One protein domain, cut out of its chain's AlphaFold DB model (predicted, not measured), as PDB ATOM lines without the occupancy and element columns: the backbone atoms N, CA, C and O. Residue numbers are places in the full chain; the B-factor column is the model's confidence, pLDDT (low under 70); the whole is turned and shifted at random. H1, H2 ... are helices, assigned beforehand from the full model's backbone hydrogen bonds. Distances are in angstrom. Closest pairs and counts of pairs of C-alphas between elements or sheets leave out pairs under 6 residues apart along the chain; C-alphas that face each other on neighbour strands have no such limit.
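Overview. This is residues 195 to 344 of the 399 residues of an uncharacterized protein of Burkholderiaceae bacterium (UniProt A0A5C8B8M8). Four long helices make a flat, open V of two antiparallel pairs: H4 and H2 lie side by side in one arm, H1 and H5 in the other. H1 and H2 meet near their linked ends, H5 crosses H2, and short H3 packs on the beginning of H4 at the far end of its arm. The printed part has 150 residues with five named helices, H1 to H5 in order, and no named strand; the class is all helix. It is loose, with a radius of gyration of the C-alphas of 19.9 A and spans of 63 by 46 by 20 A.

Along the chain. H4, the longest helix, holds residues 271 to 308 and runs 52.9 A from C-alpha 271 at (43.904, 31.096, -7.906). H2 holds residues 226 to 251, 37.3 A. H5 holds residues 315 to 343, 42.5 A, ending at C-alpha 343 at (63.082, -4.253, -22.535). H1 holds residues 195 to 222, 40.7 A, from C-alpha 195 at (60.985, -15.653, -19.977). H3 holds residues 256 to 264, 12.4 A.

Arrangement. H4 touches H2 at a shallow tilt of 12 degrees, opposite ways; their closest C-alphas, Gly 239 and Val 298, are 5.7 A apart. With residues 273 to 280 alone H4 touches H3, its hairpin partner, closest at the C-alphas of Leu 263 and Thr 277, 6.3 A. H2, with residues 232 to 244 alone, touches residues 321 to 332 of H5 at a steep tilt of 49 degrees; the closest C-alphas, Ala 236 and Leu 325, are 4.6 A apart. H5 touches H1 at a shallow tilt of 15 degrees, opposite ways, closest at the C-alphas of Ala 201 and Ala 338, 4.4 A. H1 and H2 form a hairpin at a steep tilt of 38 degrees. H1 and H4 are apart. Every O i to N i+4 pair is within hydrogen-bond range in H1, H3, H4 and H5, and 20 of 22 in H2.

Size, cuts and confidence. The C-alphas farthest apart, of Gly 224 and Asn 270, are 63.5 A apart. The printed part has no cut and no long link. Its mean pLDDT is 71.6; residues 245 to 289 are among those under 70.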
ATOM      1  N   THR A 195      61.287 -14.632 -18.961       78.75
ATOM      2  CA  THR A 195      60.985 -15.653 -19.977       78.75
ATOM      3  C   THR A 195      59.549 -15.541 -20.501       78.75
ATOM      4  O   THR A 195      59.304 -15.647 -21.705       78.75
ATOM      5  N   VAL A 196      58.587 -15.290 -19.613       79.38
ATOM      6  CA  VAL A 196      57.165 -15.116 -19.944       79.38
ATOM      7  C   VAL A 196      56.952 -13.797 -20.683       79.38
ATOM      8  O   VAL A 196      56.280 -13.758 -21.713       79.38
ATOM      9  N   ARG A 197      57.590 -12.726 -20.207       79.31
ATOM     10  CA  ARG A 197      57.566 -11.389 -20.797       79.31
ATOM     11  C   ARG A 197      58.069 -11.404 -22.238       79.31
ATOM     12  O   ARG A 197      57.381 -10.912 -23.130       79.31
ATOM     13  N   GLN A 198      59.223 -12.028 -22.480       81.56
ATOM     14  CA  GLN A 198      59.790 -12.173 -23.820       81.56
ATOM     15  C   GLN A 198      58.883 -13.010 -24.732       81.56
ATOM     16  O   GLN A 198      58.656 -12.618 -25.873       81.56
ATOM     17  N   LYS A 199      58.287 -14.104 -24.232       84.25
ATOM     18  CA  LYS A 199      57.318 -14.906 -25.001       84.25
ATOM     19  C   LYS A 199      56.067 -14.109 -25.384       84.25
ATOM     20  O   LYS A 199      55.592 -14.229 -26.511       84.25
ATOM     21  N   ILE A 200      55.519 -13.297 -24.478       82.75
ATOM     22  CA  ILE A 200      54.358 -12.438 -24.769       82.75
ATOM     23  C   ILE A 200      54.739 -11.352 -25.777       82.75
ATOM     24  O   ILE A 200      54.015 -11.152 -26.748       82.75
ATOM     25  N   ALA A 201      55.890 -10.698 -25.592       82.81
ATOM     26  CA  ALA A 201      56.404  -9.700 -26.527       82.81
ATOM     27  C   ALA A 201      56.597 -10.287 -27.934       82.81
ATOM     28  O   ALA A 201      56.151  -9.692 -28.913       82.81
ATOM     29  N   GLN A 202      57.172 -11.489 -28.039       85.50
ATOM     30  CA  GLN A 202      57.318 -12.213 -29.305       85.50
ATOM     31  C   GLN A 202      55.962 -12.528 -29.945       85.50
ATOM     32  O   GLN A 202      55.790 -12.290 -31.135       85.50
ATOM     33  N   LYS A 203      54.977 -13.009 -29.174       86.12
ATOM     34  CA  LYS A 203      53.618 -13.268 -29.686       86.12
ATOM     35  C   LYS A 203      52.928 -11.989 -30.168       86.12
ATOM     36  O   LYS A 203      52.284 -12.011 -31.210       86.12
ATOM     37  N   LEU A 204      53.081 -10.879 -29.442       84.81
ATOM     38  CA  LEU A 204      52.540  -9.575 -29.835       84.81
ATOM     39  C   LEU A 204      53.196  -9.045 -31.113       84.81
ATOM     40  O   LEU A 204      52.485  -8.546 -31.985       84.81
ATOM     41  N   ALA A 205      54.519  -9.177 -31.232       86.56
ATOM     42  CA  ALA A 205      55.265  -8.790 -32.425       86.56
ATOM     43  C   ALA A 205      54.890  -9.663 -33.632       86.56
ATOM     44  O   ALA A 205      54.626  -9.137 -34.707       86.56
ATOM     45  N   LEU A 206      54.787 -10.982 -33.444       87.31
ATOM     46  CA  LEU A 206      54.374 -11.916 -34.491       87.31
ATOM     47  C   LEU A 206      52.949 -11.617 -34.967       87.31
ATOM     48  O   LEU A 206      52.711 -11.554 -36.168       87.31
ATOM     49  N   ALA A 207      52.017 -11.360 -34.044       85.50
ATOM     50  CA  ALA A 207      50.670 -10.927 -34.401       85.50
ATOM     51  C   ALA A 207      50.699  -9.627 -35.220       85.50
ATOM     52  O   ALA A 207      50.062  -9.567 -36.267       85.50
ATOM     53  N   ALA A 208      51.481  -8.622 -34.808       86.50
ATOM     54  CA  ALA A 208      51.621  -7.373 -35.556       86.50
ATOM     55  C   ALA A 208      52.140  -7.605 -36.988       86.50
ATOM     56  O   ALA A 208      51.590  -7.033 -37.922       86.50
ATOM     57  N   VAL A 209      53.122  -8.495 -37.179       87.94
ATOM     58  CA  VAL A 209      53.627  -8.874 -38.512       87.94
ATOM     59  C   VAL A 209      52.553  -9.574 -39.351       87.94
ATOM     60  O   VAL A 209      52.397  -9.254 -40.525       87.94
ATOM     61  N   ILE A 210      51.775 -10.495 -38.771       87.44
ATOM     62  CA  ILE A 210      50.669 -11.158 -39.486       87.44
ATOM     63  C   ILE A 210      49.628 -10.132 -39.945       87.44
ATOM     64  O   ILE A 210      49.187 -10.169 -41.093       87.44
ATOM     65  N   PHE A 211      49.240  -9.211 -39.062       87.56
ATOM     66  CA  PHE A 211      48.273  -8.166 -39.386       87.56
ATOM     67  C   PHE A 211      48.811  -7.171 -40.424       87.56
ATOM     68  O   PHE A 211      48.037  -6.709 -41.259       87.56
ATOM     69  N   GLU A 212      50.118  -6.900 -40.432       88.19
ATOM     70  CA  GLU A 212      50.777  -6.090 -41.465       88.19
ATOM     71  C   GLU A 212      50.693  -6.760 -42.842       88.19
ATOM     72  O   GLU A 212      50.259  -6.145 -43.816       88.19
ATOM     73  N   ILE A 213      51.027  -8.053 -42.914       88.12
ATOM     74  CA  ILE A 213      50.928  -8.838 -44.152       88.12
ATOM     75  C   ILE A 213      49.480  -8.864 -44.649       88.12
ATOM     76  O   ILE A 213      49.235  -8.645 -45.834       88.12
ATOM     77  N   ALA A 214      48.512  -9.083 -43.754       86.44
ATOM     78  CA  ALA A 214      47.097  -9.057 -44.107       86.44
ATOM     79  C   ALA A 214      46.673  -7.683 -44.654       86.44
ATOM     80  O   ALA A 214      46.057  -7.616 -45.715       86.44
ATOM     81  N   ALA A 215      47.050  -6.587 -43.987       85.38
ATOM     82  CA  ALA A 215      46.739  -5.227 -44.427       85.38
ATOM     83  C   ALA A 215      47.339  -4.909 -45.807       85.38
ATOM     84  O   ALA A 215      46.663  -4.326 -46.659       85.38
ATOM     85  N   ALA A 216      48.582  -5.333 -46.059       86.56
ATOM     86  CA  ALA A 216      49.221  -5.199 -47.362       86.56
ATOM     87  C   ALA A 216      48.479  -6.010 -48.439       86.56
ATOM     88  O   ALA A 216      48.112  -5.458 -49.476       86.56
ATOM     89  N   LEU A 217      48.190  -7.291 -48.189       87.19
ATOM     90  CA  LEU A 217      47.480  -8.156 -49.142       87.19
ATOM     91  C   LEU A 217      46.099  -7.605 -49.514       87.19
ATOM     92  O   LEU A 217      45.740  -7.617 -50.690       87.19
ATOM     93  N   ILE A 218      45.352  -7.070 -48.542       85.75
ATOM     94  CA  ILE A 218      44.053  -6.434 -48.797       85.75
ATOM     95  C   ILE A 218      44.224  -5.262 -49.764       85.75
ATOM     96  O   ILE A 218      43.484  -5.166 -50.742       85.75
ATOM     97  N   LEU A 219      45.216  -4.392 -49.552       83.56
ATOM     98  CA  LEU A 219      45.483  -3.265 -50.449       83.56
ATOM     99  C   LEU A 219      45.864  -3.706 -51.864       83.56
ATOM    100  O   LEU A 219      45.284  -3.205 -52.828       83.56
ATOM    101  N   PHE A 220      46.798  -4.652 -51.990       84.06
ATOM    102  CA  PHE A 220      47.270  -5.152 -53.285       84.06
ATOM    103  C   PHE A 220      46.196  -5.923 -54.060       84.06
ATOM    104  O   PHE A 220      46.208  -5.904 -55.284       84.06
ATOM    105  N   TYR A 221      45.241  -6.558 -53.375       83.69
ATOM    106  CA  TYR A 221      44.087  -7.183 -54.027       83.69
ATOM    107  C   TYR A 221      43.017  -6.162 -54.438       83.69
ATOM    108  O   TYR A 221      42.226  -6.408 -55.347       83.69
ATOM    109  N   THR A 222      42.965  -5.009 -53.765       77.94
ATOM    110  CA  THR A 222      41.922  -4.006 -54.009       77.94
ATOM    111  C   THR A 222      42.274  -3.029 -55.128       77.94
ATOM    112  O   THR A 222      41.388  -2.608 -55.870       77.94
ATOM    113  N   PHE A 223      43.542  -2.639 -55.242       72.75
ATOM    114  CA  PHE A 223      44.014  -1.768 -56.315       72.75
ATOM    115  C   PHE A 223      44.603  -2.616 -57.443       72.75
ATOM    116  O   PHE A 223      45.549  -3.361 -57.221       72.75
ATOM    117  N   GLY A 224      44.060  -2.487 -58.658       69.56
ATOM    118  CA  GLY A 224      44.550  -3.227 -59.827       69.56
ATOM    119  C   GLY A 224      46.027  -2.943 -60.151       69.56
ATOM    120  O   GLY A 224      46.810  -3.886 -60.266       69.56
ATOM    121  N   PRO A 225      46.455  -1.669 -60.268       81.94
ATOM    122  CA  PRO A 225      47.862  -1.341 -60.460       81.94
ATOM    123  C   PRO A 225      48.643  -1.456 -59.144       81.94
ATOM    124  O   PRO A 225      48.362  -0.761 -58.164       81.94
ATOM    125  N   TRP A 226      49.698  -2.271 -59.147       78.94
ATOM    126  CA  TRP A 226      50.592  -2.458 -57.996       78.94
ATOM    127  C   TRP A 226      51.242  -1.150 -57.512       78.94
ATOM    128  O   TRP A 226      51.462  -0.972 -56.316       78.94
ATOM    129  N   THR A 227      51.491  -0.202 -58.421       78.69
ATOM    130  CA  THR A 227      52.043   1.126 -58.109       78.69
ATOM    131  C   THR A 227      51.099   1.958 -57.242       78.69
ATOM    132  O   THR A 227      51.543   2.660 -56.336       78.69
ATOM    133  N   SER A 228      49.791   1.838 -57.475       76.06
ATOM    134  CA  SER A 228      48.745   2.527 -56.717       76.06
ATOM    135  C   SER A 228      48.631   1.976 -55.298       76.06
ATOM    136  O   SER A 228      48.646   2.739 -54.334       76.06
ATOM    137  N   ALA A 229      48.602   0.645 -55.168       79.19
ATOM    138  CA  ALA A 229      48.600  -0.035 -53.873       79.19
ATOM    139  C   ALA A 229      49.829   0.350 -53.036       79.19
ATOM    140  O   ALA A 229      49.707   0.684 -51.856       79.19
ATOM    141  N   LEU A 230      51.007   0.351 -53.667       82.25
ATOM    142  CA  LEU A 230      52.277   0.667 -53.024       82.25
ATOM    143  C   LEU A 230      52.342   2.131 -52.567       82.25
ATOM    144  O   LEU A 230      52.784   2.398 -51.452       82.25
ATOM    145  N   ALA A 231      51.855   3.074 -53.378       78.44
ATOM    146  CA  ALA A 231      51.794   4.486 -53.003       78.44
ATOM    147  C   ALA A 231      50.888   4.720 -51.782       78.44
ATOM    148  O   ALA A 231      51.286   5.412 -50.842       78.44
ATOM    149  N   VAL A 232      49.699   4.105 -51.755       79.12
ATOM    150  CA  VAL A 232      48.766   4.184 -50.615       79.12
ATOM    151  C   VAL A 232      49.379   3.560 -49.365       79.12
ATOM    152  O   VAL A 232      49.339   4.159 -48.290       79.12
ATOM    153  N   TYR A 233      49.993   2.386 -49.509       84.62
ATOM    154  CA  TYR A 233      50.657   1.685 -48.418       84.62
ATOM    155  C   TYR A 233      51.792   2.520 -47.810       84.62
ATOM    156  O   TYR A 233      51.777   2.786 -46.611       84.62
ATOM    157  N   LEU A 234      52.734   3.003 -48.628       84.50
ATOM    158  CA  LEU A 234      53.861   3.811 -48.149       84.50
ATOM    159  C   LEU A 234      53.397   5.103 -47.479       84.50
ATOM    160  O   LEU A 234      53.912   5.469 -46.425       84.50
ATOM    161  N   THR A 235      52.394   5.766 -48.053       81.81
ATOM    162  CA  THR A 235      51.821   6.988 -47.480       81.81
ATOM    163  C   THR A 235      51.199   6.717 -46.108       81.81
ATOM    164  O   THR A 235      51.407   7.489 -45.173       81.81
ATOM    165  N   ALA A 236      50.487   5.597 -45.949       84.31
ATOM    166  CA  ALA A 236      49.894   5.206 -44.675       84.31
ATOM    167  C   ALA A 236      50.950   4.807 -43.631       84.31
ATOM    168  O   ALA A 236      50.850   5.226 -42.479       84.31
ATOM    169  N   VAL A 237      51.979   4.047 -44.021       86.06
ATOM    170  CA  VAL A 237      53.082   3.629 -43.137       86.06
ATOM    171  C   VAL A 237      53.875   4.840 -42.648       86.06
ATOM    172  O   VAL A 237      54.024   5.037 -41.441       86.06
ATOM    173  N   LEU A 238      54.350   5.686 -43.570       82.25
ATOM    174  CA  LEU A 238      55.119   6.890 -43.237       82.25
ATOM    175  C   LEU A 238      54.278   7.870 -42.421       82.25
ATOM    176  O   LEU A 238      54.762   8.442 -41.444       82.25
ATOM    177  N   GLY A 239      53.004   8.017 -42.782       81.25
ATOM    178  CA  GLY A 239      52.060   8.846 -42.057       81.25
ATOM    179  C   GLY A 239      51.837   8.377 -40.622       81.25
ATOM    180  O   GLY A 239      51.942   9.166 -39.684       81.25
ATOM    181  N   ALA A 240      51.587   7.084 -40.430       82.69
ATOM    182  CA  ALA A 240      51.404   6.496 -39.110       82.69
ATOM    183  C   ALA A 240      52.675   6.590 -38.253       82.69
ATOM    184  O   ALA A 240      52.583   6.893 -37.062       82.69
ATOM    185  N   LEU A 241      53.852   6.396 -38.854       79.88
ATOM    186  CA  LEU A 241      55.140   6.555 -38.186       79.88
ATOM    187  C   LEU A 241      55.371   8.009 -37.757       79.88
ATOM    188  O   LEU A 241      55.729   8.250 -36.606       79.88
ATOM    189  N   PHE A 242      55.086   8.981 -38.627       77.62
ATOM    190  CA  PHE A 242      55.162  10.403 -38.290       77.62
ATOM    191  C   PHE A 242      54.229  10.753 -37.125       77.62
ATOM    192  O   PHE A 242      54.682  11.298 -36.122       77.62
ATOM    193  N   ILE A 243      52.957  10.341 -37.192       77.56
ATOM    194  CA  ILE A 243      51.979  10.538 -36.110       77.56
ATOM    195  C   ILE A 243      52.479   9.905 -34.808       77.56
ATOM    196  O   ILE A 243      52.379  10.510 -33.741       77.56
ATOM    197  N   LYS A 244      53.044   8.697 -34.872       73.44
ATOM    198  CA  LYS A 244      53.603   8.018 -33.703       73.44
ATOM    199  C   LYS A 244      54.818   8.724 -33.132       73.44
ATOM    200  O   LYS A 244      54.916   8.789 -31.913       73.44
ATOM    201  N   ILE A 245      55.687   9.294 -33.961       69.12
ATOM    202  CA  ILE A 245      56.806  10.123 -33.507       69.12
ATOM    203  C   ILE A 245      56.285  11.411 -32.865       69.12
ATOM    204  O   ILE A 245      56.756  11.766 -31.791       69.12
ATOM    205  N   THR A 246      55.277  12.075 -33.436       68.38
ATOM    206  CA  THR A 246      54.672  13.285 -32.851       68.38
ATOM    207  C   THR A 246      53.966  12.990 -31.521       68.38
ATOM    208  O   THR A 246      54.107  13.737 -30.557       68.38
ATOM    209  N   ILE A 247      53.243  11.871 -31.419       67.12
ATOM    210  CA  ILE A 247      52.644  11.417 -30.154       67.12
ATOM    211  C   ILE A 247      53.734  10.950 -29.177       67.12
ATOM    212  O   ILE A 247      53.627  11.176 -27.975       67.12
ATOM    213  N   GLY A 248      54.800  10.328 -29.672       56.34
ATOM    214  CA  GLY A 248      55.977   9.944 -28.897       56.34
ATOM    215  C   GLY A 248      56.706  11.161 -28.333       56.34
ATOM    216  O   GLY A 248      57.085  11.144 -27.168       56.34
ATOM    217  N   ALA A 249      56.787  12.262 -29.089       56.06
ATOM    218  CA  ALA A 249      57.295  13.558 -28.637       56.06
ATOM    219  C   ALA A 249      56.541  14.062 -27.393       56.06
ATOM    220  O   ALA A 249      57.132  14.691 -26.521       56.06
ATOM    221  N   ARG A 250      55.261  13.699 -27.230       52.47
ATOM    222  CA  ARG A 250      54.499  13.988 -26.008       52.47
ATOM    223  C   ARG A 250      55.041  13.262 -24.773       52.47
ATOM    224  O   ARG A 250      54.954  13.816 -23.686       52.47
ATOM    225  N   HIS A 251      55.607  12.061 -24.918       48.81
ATOM    226  CA  HIS A 251      56.273  11.360 -23.808       48.81
ATOM    227  C   HIS A 251      57.609  12.018 -23.419       48.81
ATOM    228  O   HIS A 251      58.083  11.790 -22.309       48.81
ATOM    229  N   TYR A 252      58.191  12.867 -24.281       42.34
ATOM    230  CA  TYR A 252      59.349  13.707 -23.938       42.34
ATOM    231  C   TYR A 252      58.974  14.959 -23.138       42.34
ATOM    232  O   TYR A 252      59.870  15.681 -22.708       42.34
ATOM    233  N   ILE A 253      57.681  15.211 -22.910       42.69
ATOM    234  CA  ILE A 253      57.218  16.106 -21.848       42.69
ATOM    235  C   ILE A 253      56.944  15.213 -20.631       42.69
ATOM    236  O   ILE A 253      55.810  14.751 -20.452       42.69
ATOM    237  N   PRO A 254      57.961  14.914 -19.801       37.31
ATOM    238  CA  PRO A 254      57.702  14.286 -18.517       37.31
ATOM    239  C   PRO A 254      56.732  15.182 -17.722       37.31
ATOM    240  O   PRO A 254      56.668  16.393 -17.946       37.31
ATOM    241  N   TYR A 255      55.955  14.593 -16.808       47.12
ATOM    242  CA  TYR A 255      55.100  15.301 -15.834       47.12
ATOM    243  C   TYR A 255      53.724  15.801 -16.308       47.12
ATOM    244  O   TYR A 255      52.927  16.245 -15.491       47.12
ATOM    245  N   TYR A 256      53.353  15.683 -17.585       46.28
ATOM    246  CA  TYR A 256      52.095  16.274 -18.070       46.28
ATOM    247  C   TYR A 256      50.804  15.592 -17.538       46.28
ATOM    248  O   TYR A 256      49.885  16.256 -17.051       46.28
ATOM    249  N   ASN A 257      50.717  14.257 -17.609       44.16
ATOM    250  CA  ASN A 257      49.517  13.506 -17.188       44.16
ATOM    251  C   ASN A 257      49.382  13.390 -15.659       44.16
ATOM    252  O   ASN A 257      48.274  13.258 -15.137       44.16
ATOM    253  N   GLU A 258      50.506  13.422 -14.948       46.34
ATOM    254  CA  GLU A 258      50.578  13.279 -13.492       46.34
ATOM    255  C   GLU A 258      50.250  14.607 -12.803       46.34
ATOM    256  O   GLU A 258      49.371  14.638 -11.945       46.34
ATOM    257  N   VAL A 259      50.798  15.730 -13.286       46.12
ATOM    258  CA  VAL A 259      50.487  17.084 -12.789       46.12
ATOM    259  C   VAL A 259      49.021  17.453 -13.042       46.12
ATOM    260  O   VAL A 259      48.371  18.015 -12.163       46.12
ATOM    261  N   MET A 260      48.450  17.090 -14.199       44.22
ATOM    262  CA  MET A 260      47.021  17.314 -14.471       44.22
ATOM    263  C   MET A 260      46.119  16.490 -13.540       44.22
ATOM    264  O   MET A 260      45.079  16.989 -13.109       44.22
ATOM    265  N   ASN A 261      46.516  15.255 -13.207       45.38
ATOM    266  CA  ASN A 261      45.801  14.436 -12.232       45.38
ATOM    267  C   ASN A 261      45.923  15.021 -10.821       45.38
ATOM    268  O   ASN A 261      44.917  15.139 -10.141       45.38
ATOM    269  N   ILE A 262      47.094  15.469 -10.379       46.41
ATOM    270  CA  ILE A 262      47.231  16.085  -9.047       46.41
ATOM    271  C   ILE A 262      46.388  17.374  -8.950       46.41
ATOM    272  O   ILE A 262      45.697  17.609  -7.958       46.41
ATOM    273  N   LEU A 263      46.364  18.181 -10.015       43.41
ATOM    274  CA  LEU A 263      45.612  19.438 -10.070       43.41
ATOM    275  C   LEU A 263      44.095  19.260 -10.140       43.41
ATOM    276  O   LEU A 263      43.367  20.059  -9.551       43.41
ATOM    277  N   SER A 264      43.601  18.235 -10.839       44.19
ATOM    278  CA  SER A 264      42.162  17.956 -10.911       44.19
ATOM    279  C   SER A 264      41.586  17.408  -9.600       44.19
ATOM    280  O   SER A 264      40.371  17.444  -9.424       44.19
ATOM    281  N   HIS A 265      42.440  16.963  -8.671       46.59
ATOM    282  CA  HIS A 265      42.040  16.349  -7.401       46.59
ATOM    283  C   HIS A 265      42.276  17.250  -6.170       46.59
ATOM    284  O   HIS A 265      41.966  16.853  -5.048       46.59
ATOM    285  N   SER A 266      42.755  18.491  -6.347       42.72
ATOM    286  CA  SER A 266      42.850  19.476  -5.260       42.72
ATOM    287  C   SER A 266      41.487  20.160  -5.044       42.72
ATOM    288  O   SER A 266      41.106  21.076  -5.777       42.72
ATOM    289  N   GLY A 267      40.739  19.731  -4.022       40.62
ATOM    290  CA  GLY A 267      39.378  20.219  -3.728       40.62
ATOM    291  C   GLY A 267      39.256  21.702  -3.327       40.62
ATOM    292  O   GLY A 267      38.150  22.235  -3.294       40.62
ATOM    293  N   LYS A 268      40.365  22.408  -3.058       45.97
ATOM    294  CA  LYS A 268      40.389  23.864  -2.817       45.97
ATOM    295  C   LYS A 268      41.495  24.521  -3.638       45.97
ATOM    296  O   LYS A 268      42.592  24.781  -3.155       45.97
ATOM    297  N   ALA A 269      41.200  24.774  -4.910       46.00
ATOM    298  CA  ALA A 269      42.137  25.402  -5.831       46.00
ATOM    299  C   ALA A 269      42.304  26.905  -5.522       46.00
ATOM    300  O   ALA A 269      41.449  27.721  -5.880       46.00
ATOM    301  N   ASN A 270      43.435  27.273  -4.906       55.66
ATOM    302  CA  ASN A 270      43.940  28.652  -4.889       55.66
ATOM    303  C   ASN A 270      44.031  29.196  -6.333       55.66
ATOM    304  O   ASN A 270      44.200  28.424  -7.277       55.66
ATOM    305  N   TRP A 271      43.946  30.516  -6.546       45.94
ATOM    306  CA  TRP A 271      43.904  31.096  -7.906       45.94
ATOM    307  C   TRP A 271      45.097  30.668  -8.787       45.94
ATOM    308  O   TRP A 271      44.925  30.392  -9.971       45.94
ATOM    309  N   ARG A 272      46.280  30.495  -8.176       42.69
ATOM    310  CA  ARG A 272      47.501  29.973  -8.815       42.69
ATOM    311  C   ARG A 272      47.316  28.543  -9.338       42.69
ATOM    312  O   ARG A 272      47.736  28.234 -10.446       42.69
ATOM    313  N   MET A 273      46.616  27.709  -8.571       44.94
ATOM    314  CA  MET A 273      46.249  26.336  -8.923       44.94
ATOM    315  C   MET A 273      45.298  26.332 -10.134       44.94
ATOM    316  O   MET A 273      45.547  25.615 -11.094       44.94
ATOM    317  N   LYS A 274      44.272  27.206 -10.152       49.03
ATOM    318  CA  LYS A 274      43.339  27.361 -11.293       49.03
ATOM    319  C   LYS A 274      44.030  27.857 -12.568       49.03
ATOM    320  O   LYS A 274      43.678  27.417 -13.665       49.03
ATOM    321  N   LEU A 275      45.003  28.758 -12.428       47.12
ATOM    322  CA  LEU A 275      45.787  29.301 -13.539       47.12
ATOM    323  C   LEU A 275      46.712  28.227 -14.122       47.12
ATOM    324  O   LEU A 275      46.734  28.043 -15.335       47.12
ATOM    325  N   LEU A 276      47.365  27.433 -13.267       47.09
ATOM    326  CA  LEU A 276      48.177  26.291 -13.686       47.09
ATOM    327  C   LEU A 276      47.327  25.193 -14.345       47.09
ATOM    328  O   LEU A 276      47.702  24.681 -15.394       47.09
ATOM    329  N   THR A 277      46.144  24.871 -13.799       53.72
ATOM    330  CA  THR A 277      45.206  23.925 -14.433       53.72
ATOM    331  C   THR A 277      44.731  24.430 -15.794       53.72
ATOM    332  O   THR A 277      44.618  23.645 -16.730       53.72
ATOM    333  N   SER A 278      44.462  25.730 -15.931       51.09
ATOM    334  CA  SER A 278      44.050  26.324 -17.210       51.09
ATOM    335  C   SER A 278      45.196  26.334 -18.217       51.09
ATOM    336  O   SER A 278      44.999  25.926 -19.356       51.09
ATOM    337  N   PHE A 279      46.406  26.698 -17.793       51.12
ATOM    338  CA  PHE A 279      47.613  26.650 -18.616       51.12
ATOM    339  C   PHE A 279      47.918  25.229 -19.098       51.12
ATOM    340  O   PHE A 279      48.129  25.009 -20.287       51.12
ATOM    341  N   LEU A 280      47.841  24.236 -18.209       56.16
ATOM    342  CA  LEU A 280      47.996  22.836 -18.587       56.16
ATOM    343  C   LEU A 280      46.866  22.374 -19.503       56.16
ATOM    344  O   LEU A 280      47.141  21.678 -20.467       56.16
ATOM    345  N   LYS A 281      45.606  22.772 -19.278       57.72
ATOM    346  CA  LYS A 281      44.500  22.454 -20.201       57.72
ATOM    347  C   LYS A 281      44.732  23.051 -21.588       57.72
ATOM    348  O   LYS A 281      44.452  22.373 -22.571       57.72
ATOM    349  N   VAL A 282      45.277  24.264 -21.666       62.59
ATOM    350  CA  VAL A 282      45.677  24.913 -22.922       62.59
ATOM    351  C   VAL A 282      46.833  24.158 -23.572       62.59
ATOM    352  O   VAL A 282      46.766  23.886 -24.763       62.59
ATOM    353  N   ILE A 283      47.839  23.723 -22.811       58.50
ATOM    354  CA  ILE A 283      48.898  22.847 -23.328       58.50
ATOM    355  C   ILE A 283      48.315  21.512 -23.810       58.50
ATOM    356  O   ILE A 283      48.703  21.055 -24.878       58.50
ATOM    357  N   ASN A 284      47.351  20.903 -23.107       61.19
ATOM    358  CA  ASN A 284      46.663  19.696 -23.587       61.19
ATOM    359  C   ASN A 284      45.985  19.956 -24.907       61.19
ATOM    360  O   ASN A 284      46.091  19.159 -25.829       61.19
ATOM    361  N   PHE A 285      45.237  21.051 -24.951       65.88
ATOM    362  CA  PHE A 285      44.486  21.436 -26.116       65.88
ATOM    363  C   PHE A 285      45.444  21.648 -27.283       65.88
ATOM    364  O   PHE A 285      45.200  21.092 -28.341       65.88
ATOM    365  N   LEU A 286      46.578  22.320 -27.075       64.00
ATOM    366  CA  LEU A 286      47.620  22.511 -28.080       64.00
ATOM    367  C   LEU A 286      48.301  21.200 -28.489       64.00
ATOM    368  O   LEU A 286      48.512  20.993 -29.673       64.00
ATOM    369  N   LEU A 287      48.603  20.289 -27.561       63.66
ATOM    370  CA  LEU A 287      49.252  19.003 -27.854       63.66
ATOM    371  C   LEU A 287      48.316  18.022 -28.567       63.66
ATOM    372  O   LEU A 287      48.723  17.368 -29.526       63.66
ATOM    373  N   TYR A 288      47.060  17.916 -28.125       65.88
ATOM    374  CA  TYR A 288      46.036  17.150 -28.834       65.88
ATOM    375  C   TYR A 288      45.753  17.783 -30.190       65.88
ATOM    376  O   TYR A 288      45.731  17.065 -31.183       65.88
ATOM    377  N   SER A 289      45.629  19.111 -30.260       69.88
ATOM    378  CA  SER A 289      45.465  19.824 -31.530       69.88
ATOM    379  C   SER A 289      46.656  19.603 -32.450       69.88
ATOM    380  O   SER A 289      46.437  19.391 -33.628       69.88
ATOM    381  N   LEU A 290      47.890  19.559 -31.943       70.50
ATOM    382  CA  LEU A 290      49.081  19.262 -32.740       70.50
ATOM    383  C   LEU A 290      49.061  17.825 -33.269       70.50
ATOM    384  O   LEU A 290      49.411  17.604 -34.421       70.50
ATOM    385  N   ALA A 291      48.620  16.851 -32.468       66.81
ATOM    386  CA  ALA A 291      48.476  15.465 -32.915       66.81
ATOM    387  C   ALA A 291      47.351  15.306 -33.957       66.81
ATOM    388  O   ALA A 291      47.549  14.640 -34.973       66.81
ATOM    389  N   TYR A 292      46.198  15.950 -33.745       74.31
ATOM    390  CA  TYR A 292      45.102  15.992 -34.718       74.31
ATOM    391  C   TYR A 292      45.492  16.758 -35.984       74.31
ATOM    392  O   TYR A 292      45.131  16.346 -37.079       74.31
ATOM    393  N   PHE A 293      46.271  17.829 -35.850       76.00
ATOM    394  CA  PHE A 293      46.792  18.613 -36.962       76.00
ATOM    395  C   PHE A 293      47.837  17.829 -37.752       76.00
ATOM    396  O   PHE A 293      47.766  17.806 -38.971       76.00
ATOM    397  N   ALA A 294      48.755  17.122 -37.088       70.88
ATOM    398  CA  ALA A 294      49.702  16.221 -37.739       70.88
ATOM    399  C   ALA A 294      48.969  15.109 -38.498       70.88
ATOM    400  O   ALA A 294      49.283  14.849 -39.655       70.88
ATOM    401  N   PHE A 295      47.943  14.506 -37.885       75.62
ATOM    402  CA  PHE A 295      47.081  13.527 -38.547       75.62
ATOM    403  C   PHE A 295      46.379  14.123 -39.774       75.62
ATOM    404  O   PHE A 295      46.457  13.556 -40.862       75.62
ATOM    405  N   ALA A 296      45.729  15.279 -39.621       80.06
ATOM    406  CA  ALA A 296      45.006  15.950 -40.695       80.06
ATOM    407  C   ALA A 296      45.941  16.397 -41.823       80.06
ATOM    408  O   ALA A 296      45.596  16.240 -42.990       80.06
ATOM    409  N   MET A 297      47.132  16.900 -41.497       79.38
ATOM    410  CA  MET A 297      48.147  17.310 -42.463       79.38
ATOM    411  C   MET A 297      48.651  16.102 -43.256       79.38
ATOM    412  O   MET A 297      48.630  16.137 -44.479       79.38
ATOM    413  N   VAL A 298      49.037  15.014 -42.584       78.44
ATOM    414  CA  VAL A 298      49.485  13.771 -43.232       78.44
ATOM    415  C   VAL A 298      48.389  13.188 -44.121       78.44
ATOM    416  O   VAL A 298      48.656  12.823 -45.264       78.44
ATOM    417  N   PHE A 299      47.150  13.134 -43.628       78.50
ATOM    418  CA  PHE A 299      46.018  12.640 -44.405       78.50
ATOM    419  C   PHE A 299      45.718  13.542 -45.609       78.50
ATOM    420  O   PHE A 299      45.470  13.032 -46.698       78.50
ATOM    421  N   SER A 300      45.796  14.865 -45.446       80.12
ATOM    422  CA  SER A 300      45.558  15.835 -46.525       80.12
ATOM    423  C   SER A 300      46.662  15.799 -47.577       80.12
ATOM    424  O   SER A 300      46.357  15.788 -48.761       80.12
ATOM    425  N   ILE A 301      47.932  15.719 -47.167       78.44
ATOM    426  CA  ILE A 301      49.078  15.583 -48.076       78.44
ATOM    427  C   ILE A 301      49.000  14.248 -48.815       78.44
ATOM    428  O   ILE A 301      49.135  14.222 -50.034       78.44
ATOM    429  N   GLY A 302      48.720  13.149 -48.109       75.62
ATOM    430  CA  GLY A 302      48.546  11.835 -48.725       75.62
ATOM    431  C   GLY A 302      47.388  11.804 -49.722       75.62
ATOM    432  O   GLY A 302      47.543  11.325 -50.841       75.62
ATOM    433  N   SER A 303      46.253  12.398 -49.351       79.75
ATOM    434  CA  SER A 303      45.089  12.548 -50.231       79.75
ATOM    435  C   SER A 303      45.403  13.427 -51.444       79.75
ATOM    436  O   SER A 303      45.039  13.076 -52.561       79.75
ATOM    437  N   PHE A 304      46.129  14.532 -51.255       79.25
ATOM    438  CA  PHE A 304      46.542  15.430 -52.332       79.25
ATOM    439  C   PHE A 304      47.513  14.759 -53.307       79.25
ATOM    440  O   PHE A 304      47.343  14.899 -54.513       79.25
ATOM    441  N   ILE A 305      48.489  13.990 -52.815       75.06
ATOM    442  CA  ILE A 305      49.416  13.226 -53.661       75.06
ATOM    443  C   ILE A 305      48.638  12.217 -54.512       75.06
ATOM    444  O   ILE A 305      48.870  12.128 -55.716       75.06
ATOM    445  N   LEU A 306      47.688  11.492 -53.918       76.19
ATOM    446  CA  LEU A 306      46.874  10.495 -54.624       76.19
ATOM    447  C   LEU A 306      45.896  11.123 -55.628       76.19
ATOM    448  O   LEU A 306      45.657  10.543 -56.687       76.19
ATOM    449  N   PHE A 307      45.389  12.323 -55.330       78.00
ATOM    450  CA  PHE A 307      44.592  13.128 -56.253       78.00
ATOM    451  C   PHE A 307      45.430  13.648 -57.430       78.00
ATOM    452  O   PHE A 307      45.067  13.452 -58.587       78.00
ATOM    453  N   ALA A 308      46.578  14.273 -57.148       74.69
ATOM    454  CA  ALA A 308      47.461  14.876 -58.146       74.69
ATOM    455  C   ALA A 308      48.065  13.840 -59.103       74.69
ATOM    456  O   ALA A 308      48.275  14.123 -60.279       74.69
ATOM    457  N   THR A 309      48.309  12.624 -58.613       73.62
ATOM    458  CA  THR A 309      48.792  11.492 -59.420       73.62
ATOM    459  C   THR A 309      47.671  10.745 -60.150       73.62
ATOM    460  O   THR A 309      47.955   9.786 -60.861       73.62
ATOM    461  N   GLN A 310      46.408  11.163 -59.982       72.19
ATOM    462  CA  GLN A 310      45.206  10.502 -60.509       72.19
ATOM    463  C   GLN A 310      45.098   9.008 -60.145       72.19
ATOM    464  O   GLN A 310      44.377   8.250 -60.792       72.19
ATOM    465  N   ILE A 311      45.788   8.581 -59.084       68.62
ATOM    466  CA  ILE A 311      45.794   7.192 -58.613       68.62
ATOM    467  C   ILE A 311      44.437   6.826 -57.997       68.62
ATOM    468  O   ILE A 311      43.980   5.689 -58.115       68.62
ATOM    469  N   ILE A 312      43.786   7.788 -57.335       66.69
ATOM    470  CA  ILE A 312      42.475   7.610 -56.709       66.69
ATOM    471  C   ILE A 312      41.538   8.724 -57.165       66.69
ATOM    472  O   ILE A 312      41.747   9.895 -56.859       66.69
ATOM    473  N   THR A 313      40.464   8.344 -57.849       66.12
ATOM    474  CA  THR A 313      39.453   9.275 -58.375       66.12
ATOM    475  C   THR A 313      38.131   9.234 -57.601       66.12
ATOM    476  O   THR A 313      37.318  10.143 -57.735       66.12
ATOM    477  N   GLY A 314      37.920   8.214 -56.759       74.06
ATOM    478  CA  GLY A 314      36.679   7.996 -56.009       74.06
ATOM    479  C   GLY A 314      36.832   8.106 -54.489       74.06
ATOM    480  O   GLY A 314      37.903   7.860 -53.932       74.06
ATOM    481  N   LEU A 315      35.720   8.414 -53.809       77.88
ATOM    482  CA  LEU A 315      35.617   8.511 -52.344       77.88
ATOM    483  C   LEU A 315      36.083   7.228 -51.625       77.88
ATOM    484  O   LEU A 315      36.716   7.299 -50.571       77.88
ATOM    485  N   ASP A 316      35.855   6.066 -52.238       75.31
ATOM    486  CA  ASP A 316      36.244   4.757 -51.706       75.31
ATOM    487  C   ASP A 316      37.754   4.627 -51.456       75.31
ATOM    488  O   ASP A 316      38.172   4.037 -50.460       75.31
ATOM    489  N   GLY A 317      38.598   5.200 -52.319       74.56
ATOM    490  CA  GLY A 317      40.047   5.107 -52.142       74.56
ATOM    491  C   GLY A 317      40.572   5.999 -51.013       74.56
ATOM    492  O   GLY A 317      41.501   5.600 -50.311       74.56
ATOM    493  N   TYR A 318      39.932   7.146 -50.757       79.50
ATOM    494  CA  TYR A 318      40.245   7.987 -49.593       79.50
ATOM    495  C   TYR A 318      39.819   7.323 -48.281       79.50
ATOM    496  O   TYR A 318      40.565   7.356 -47.300       79.50
ATOM    497  N   LEU A 319      38.655   6.664 -48.261       80.75
ATOM    498  CA  LEU A 319      38.231   5.857 -47.113       80.75
ATOM    499  C   LEU A 319      39.189   4.693 -46.856       80.75
ATOM    500  O   LEU A 319      39.477   4.374 -45.704       80.75
ATOM    501  N   MET A 320      39.729   4.086 -47.912       79.75
ATOM    502  CA  MET A 320      40.696   3.004 -47.773       79.75
ATOM    503  C   MET A 320      42.062   3.491 -47.278       79.75
ATOM    504  O   MET A 320      42.663   2.827 -46.437       79.75
ATOM    505  N   LEU A 321      42.518   4.674 -47.710       82.38
ATOM    506  CA  LEU A 321      43.693   5.337 -47.137       82.38
ATOM    507  C   LEU A 321      43.495   5.604 -45.639       82.38
ATOM    508  O   LEU A 321      44.388   5.322 -44.844       82.38
ATOM    509  N   LEU A 322      42.322   6.114 -45.246       84.12
ATOM    510  CA  LEU A 322      41.993   6.367 -43.844       84.12
ATOM    511  C   LEU A 322      41.995   5.067 -43.024       84.12
ATOM    512  O   LEU A 322      42.608   5.010 -41.959       84.12
ATOM    513  N   ALA A 323      41.336   4.021 -43.527       83.88
ATOM    514  CA  ALA A 323      41.292   2.713 -42.880       83.88
ATOM    515  C   ALA A 323      42.701   2.121 -42.730       83.88
ATOM    516  O   ALA A 323      43.063   1.674 -41.640       83.88
ATOM    517  N   GLN A 324      43.523   2.200 -43.778       86.06
ATOM    518  CA  GLN A 324      44.906   1.740 -43.729       86.06
ATOM    519  C   GLN A 324      45.731   2.541 -42.720       86.06
ATOM    520  O   GLN A 324      46.449   1.952 -41.919       86.06
ATOM    521  N   LEU A 325      45.609   3.870 -42.701       85.38
ATOM    522  CA  LEU A 325      46.316   4.726 -41.749       85.38
ATOM    523  C   LEU A 325      45.990   4.334 -40.297       85.38
ATOM    524  O   LEU A 325      46.890   4.242 -39.462       85.38
ATOM    525  N   LEU A 326      44.723   4.042 -39.994       84.88
ATOM    526  CA  LEU A 326      44.301   3.591 -38.664       84.88
ATOM    527  C   LEU A 326      44.866   2.211 -38.298       84.88
ATOM    528  O   LEU A 326      45.314   2.024 -37.162       84.88
ATOM    529  N   VAL A 327      44.874   1.265 -39.242       87.38
ATOM    530  CA  VAL A 327      45.478  -0.064 -39.054       87.38
ATOM    531  C   VAL A 327      46.976   0.070 -38.770       87.38
ATOM    532  O   VAL A 327      47.452  -0.461 -37.770       87.38
ATOM    533  N   GLN A 328      47.695   0.876 -39.553       87.94
ATOM    534  CA  GLN A 328      49.128   1.130 -39.377       87.94
ATOM    535  C   GLN A 328      49.447   1.761 -38.013       87.94
ATOM    536  O   GLN A 328      50.338   1.306 -37.295       87.94
ATOM    537  N   ILE A 329      48.667   2.760 -37.575       85.12
ATOM    538  CA  ILE A 329      48.812   3.355 -36.234       85.12
ATOM    539  C   ILE A 329      48.639   2.294 -35.138       85.12
ATOM    540  O   ILE A 329      49.358   2.314 -34.130       85.12
ATOM    541  N   ALA A 330      47.687   1.375 -35.299       84.44
ATOM    542  CA  ALA A 330      47.447   0.308 -34.336       84.44
ATOM    543  C   ALA A 330      48.587  -0.727 -34.328       84.44
ATOM    544  O   ALA A 330      49.047  -1.093 -33.246       84.44
ATOM    545  N   ILE A 331      49.116  -1.109 -35.495       85.62
ATOM    546  CA  ILE A 331      50.266  -2.022 -35.625       85.62
ATOM    547  C   ILE A 331      51.496  -1.427 -34.935       85.62
ATOM    548  O   ILE A 331      52.083  -2.066 -34.060       85.62
ATOM    549  N   PHE A 332      51.829  -0.162 -35.212       84.62
ATOM    550  CA  PHE A 332      52.926   0.520 -34.521       84.62
ATOM    551  C   PHE A 332      52.697   0.638 -33.010       84.62
ATOM    552  O   PHE A 332      53.650   0.567 -32.235       84.62
ATOM    553  N   SER A 333      51.446   0.795 -32.558       83.69
ATOM    554  CA  SER A 333      51.124   0.787 -31.121       83.69
ATOM    555  C   SER A 333      51.467  -0.553 -30.477       83.69
ATOM    556  O   SER A 333      52.058  -0.583 -29.400       83.69
ATOM    557  N   GLN A 334      51.106  -1.650 -31.140       84.12
ATOM    558  CA  GLN A 334      51.347  -3.000 -30.650       84.12
ATOM    559  C   GLN A 334      52.834  -3.366 -30.687       84.12
ATOM    560  O   GLN A 334      53.332  -3.958 -29.733       84.12
ATOM    561  N   LEU A 335      53.564  -2.960 -31.730       83.50
ATOM    562  CA  LEU A 335      55.020  -3.122 -31.804       83.50
ATOM    563  C   LEU A 335      55.734  -2.338 -30.703       83.50
ATOM    564  O   LEU A 335      56.629  -2.872 -30.051       83.50
ATOM    565  N   TRP A 336      55.307  -1.101 -30.442       80.94
ATOM    566  CA  TRP A 336      55.836  -0.316 -29.329       80.94
ATOM    567  C   TRP A 336      55.568  -0.998 -27.984       80.94
ATOM    568  O   TRP A 336      56.468  -1.120 -27.155       80.94
ATOM    569  N   GLN A 337      54.357  -1.520 -27.780       79.00
ATOM    570  CA  GLN A 337      54.020  -2.274 -26.577       79.00
ATOM    571  C   GLN A 337      54.883  -3.538 -26.436       79.00
ATOM    572  O   GLN A 337      55.429  -3.783 -25.363       79.00
ATOM    573  N   ALA A 338      55.078  -4.299 -27.515       80.94
ATOM    574  CA  ALA A 338      55.956  -5.468 -27.535       80.94
ATOM    575  C   ALA A 338      57.411  -5.099 -27.203       80.94
ATOM    576  O   ALA A 338      58.047  -5.783 -26.406       80.94
ATOM    577  N   TYR A 339      57.916  -3.991 -27.748       80.25
ATOM    578  CA  TYR A 339      59.252  -3.476 -27.456       80.25
ATOM    579  C   TYR A 339      59.410  -3.086 -25.979       80.25
ATOM    580  O   TYR A 339      60.357  -3.523 -25.326       80.25
ATOM    581  N   THR A 340      58.459  -2.324 -25.428       73.94
ATOM    582  CA  THR A 340      58.484  -1.938 -24.006       73.94
ATOM    583  C   THR A 340      58.407  -3.149 -23.081       73.94
ATOM    584  O   THR A 340      59.167  -3.220 -22.121       73.94
ATOM    585  N   LEU A 341      57.565  -4.137 -23.409       75.12
ATOM    586  CA  LEU A 341      57.517  -5.414 -22.704       75.12
ATOM    587  C   LEU A 341      58.847  -6.148 -22.812       75.12
ATOM    588  O   LEU A 341      59.309  -6.692 -21.827       75.12
ATOM    589  N   TYR A 342      59.498  -6.171 -23.970       75.56
ATOM    590  CA  TYR A 342      60.764  -6.883 -24.117       75.56
ATOM    591  C   TYR A 342      61.872  -6.288 -23.231       75.56
ATOM    592  O   TYR A 342      62.594  -7.039 -22.568       75.56
ATOM    593  N   GLN A 343      61.973  -4.955 -23.186       67.38
ATOM    594  CA  GLN A 343      63.082  -4.253 -22.535       67.38
ATOM    595  C   GLN A 343      62.870  -3.937 -21.050       67.38
ATOM    596  O   GLN A 343      63.822  -4.035 -20.279       67.38
ATOM    597  N   ASN A 344      61.654  -3.576 -20.634       68.12
ATOM    598  CA  ASN A 344      61.403  -3.045 -19.295       68.12
ATOM    599  C   ASN A 344      60.685  -4.052 -18.390       68.12
ATOM    600  O   ASN A 344      59.877  -4.875 -18.834       68.12
TER     601      ASN A 344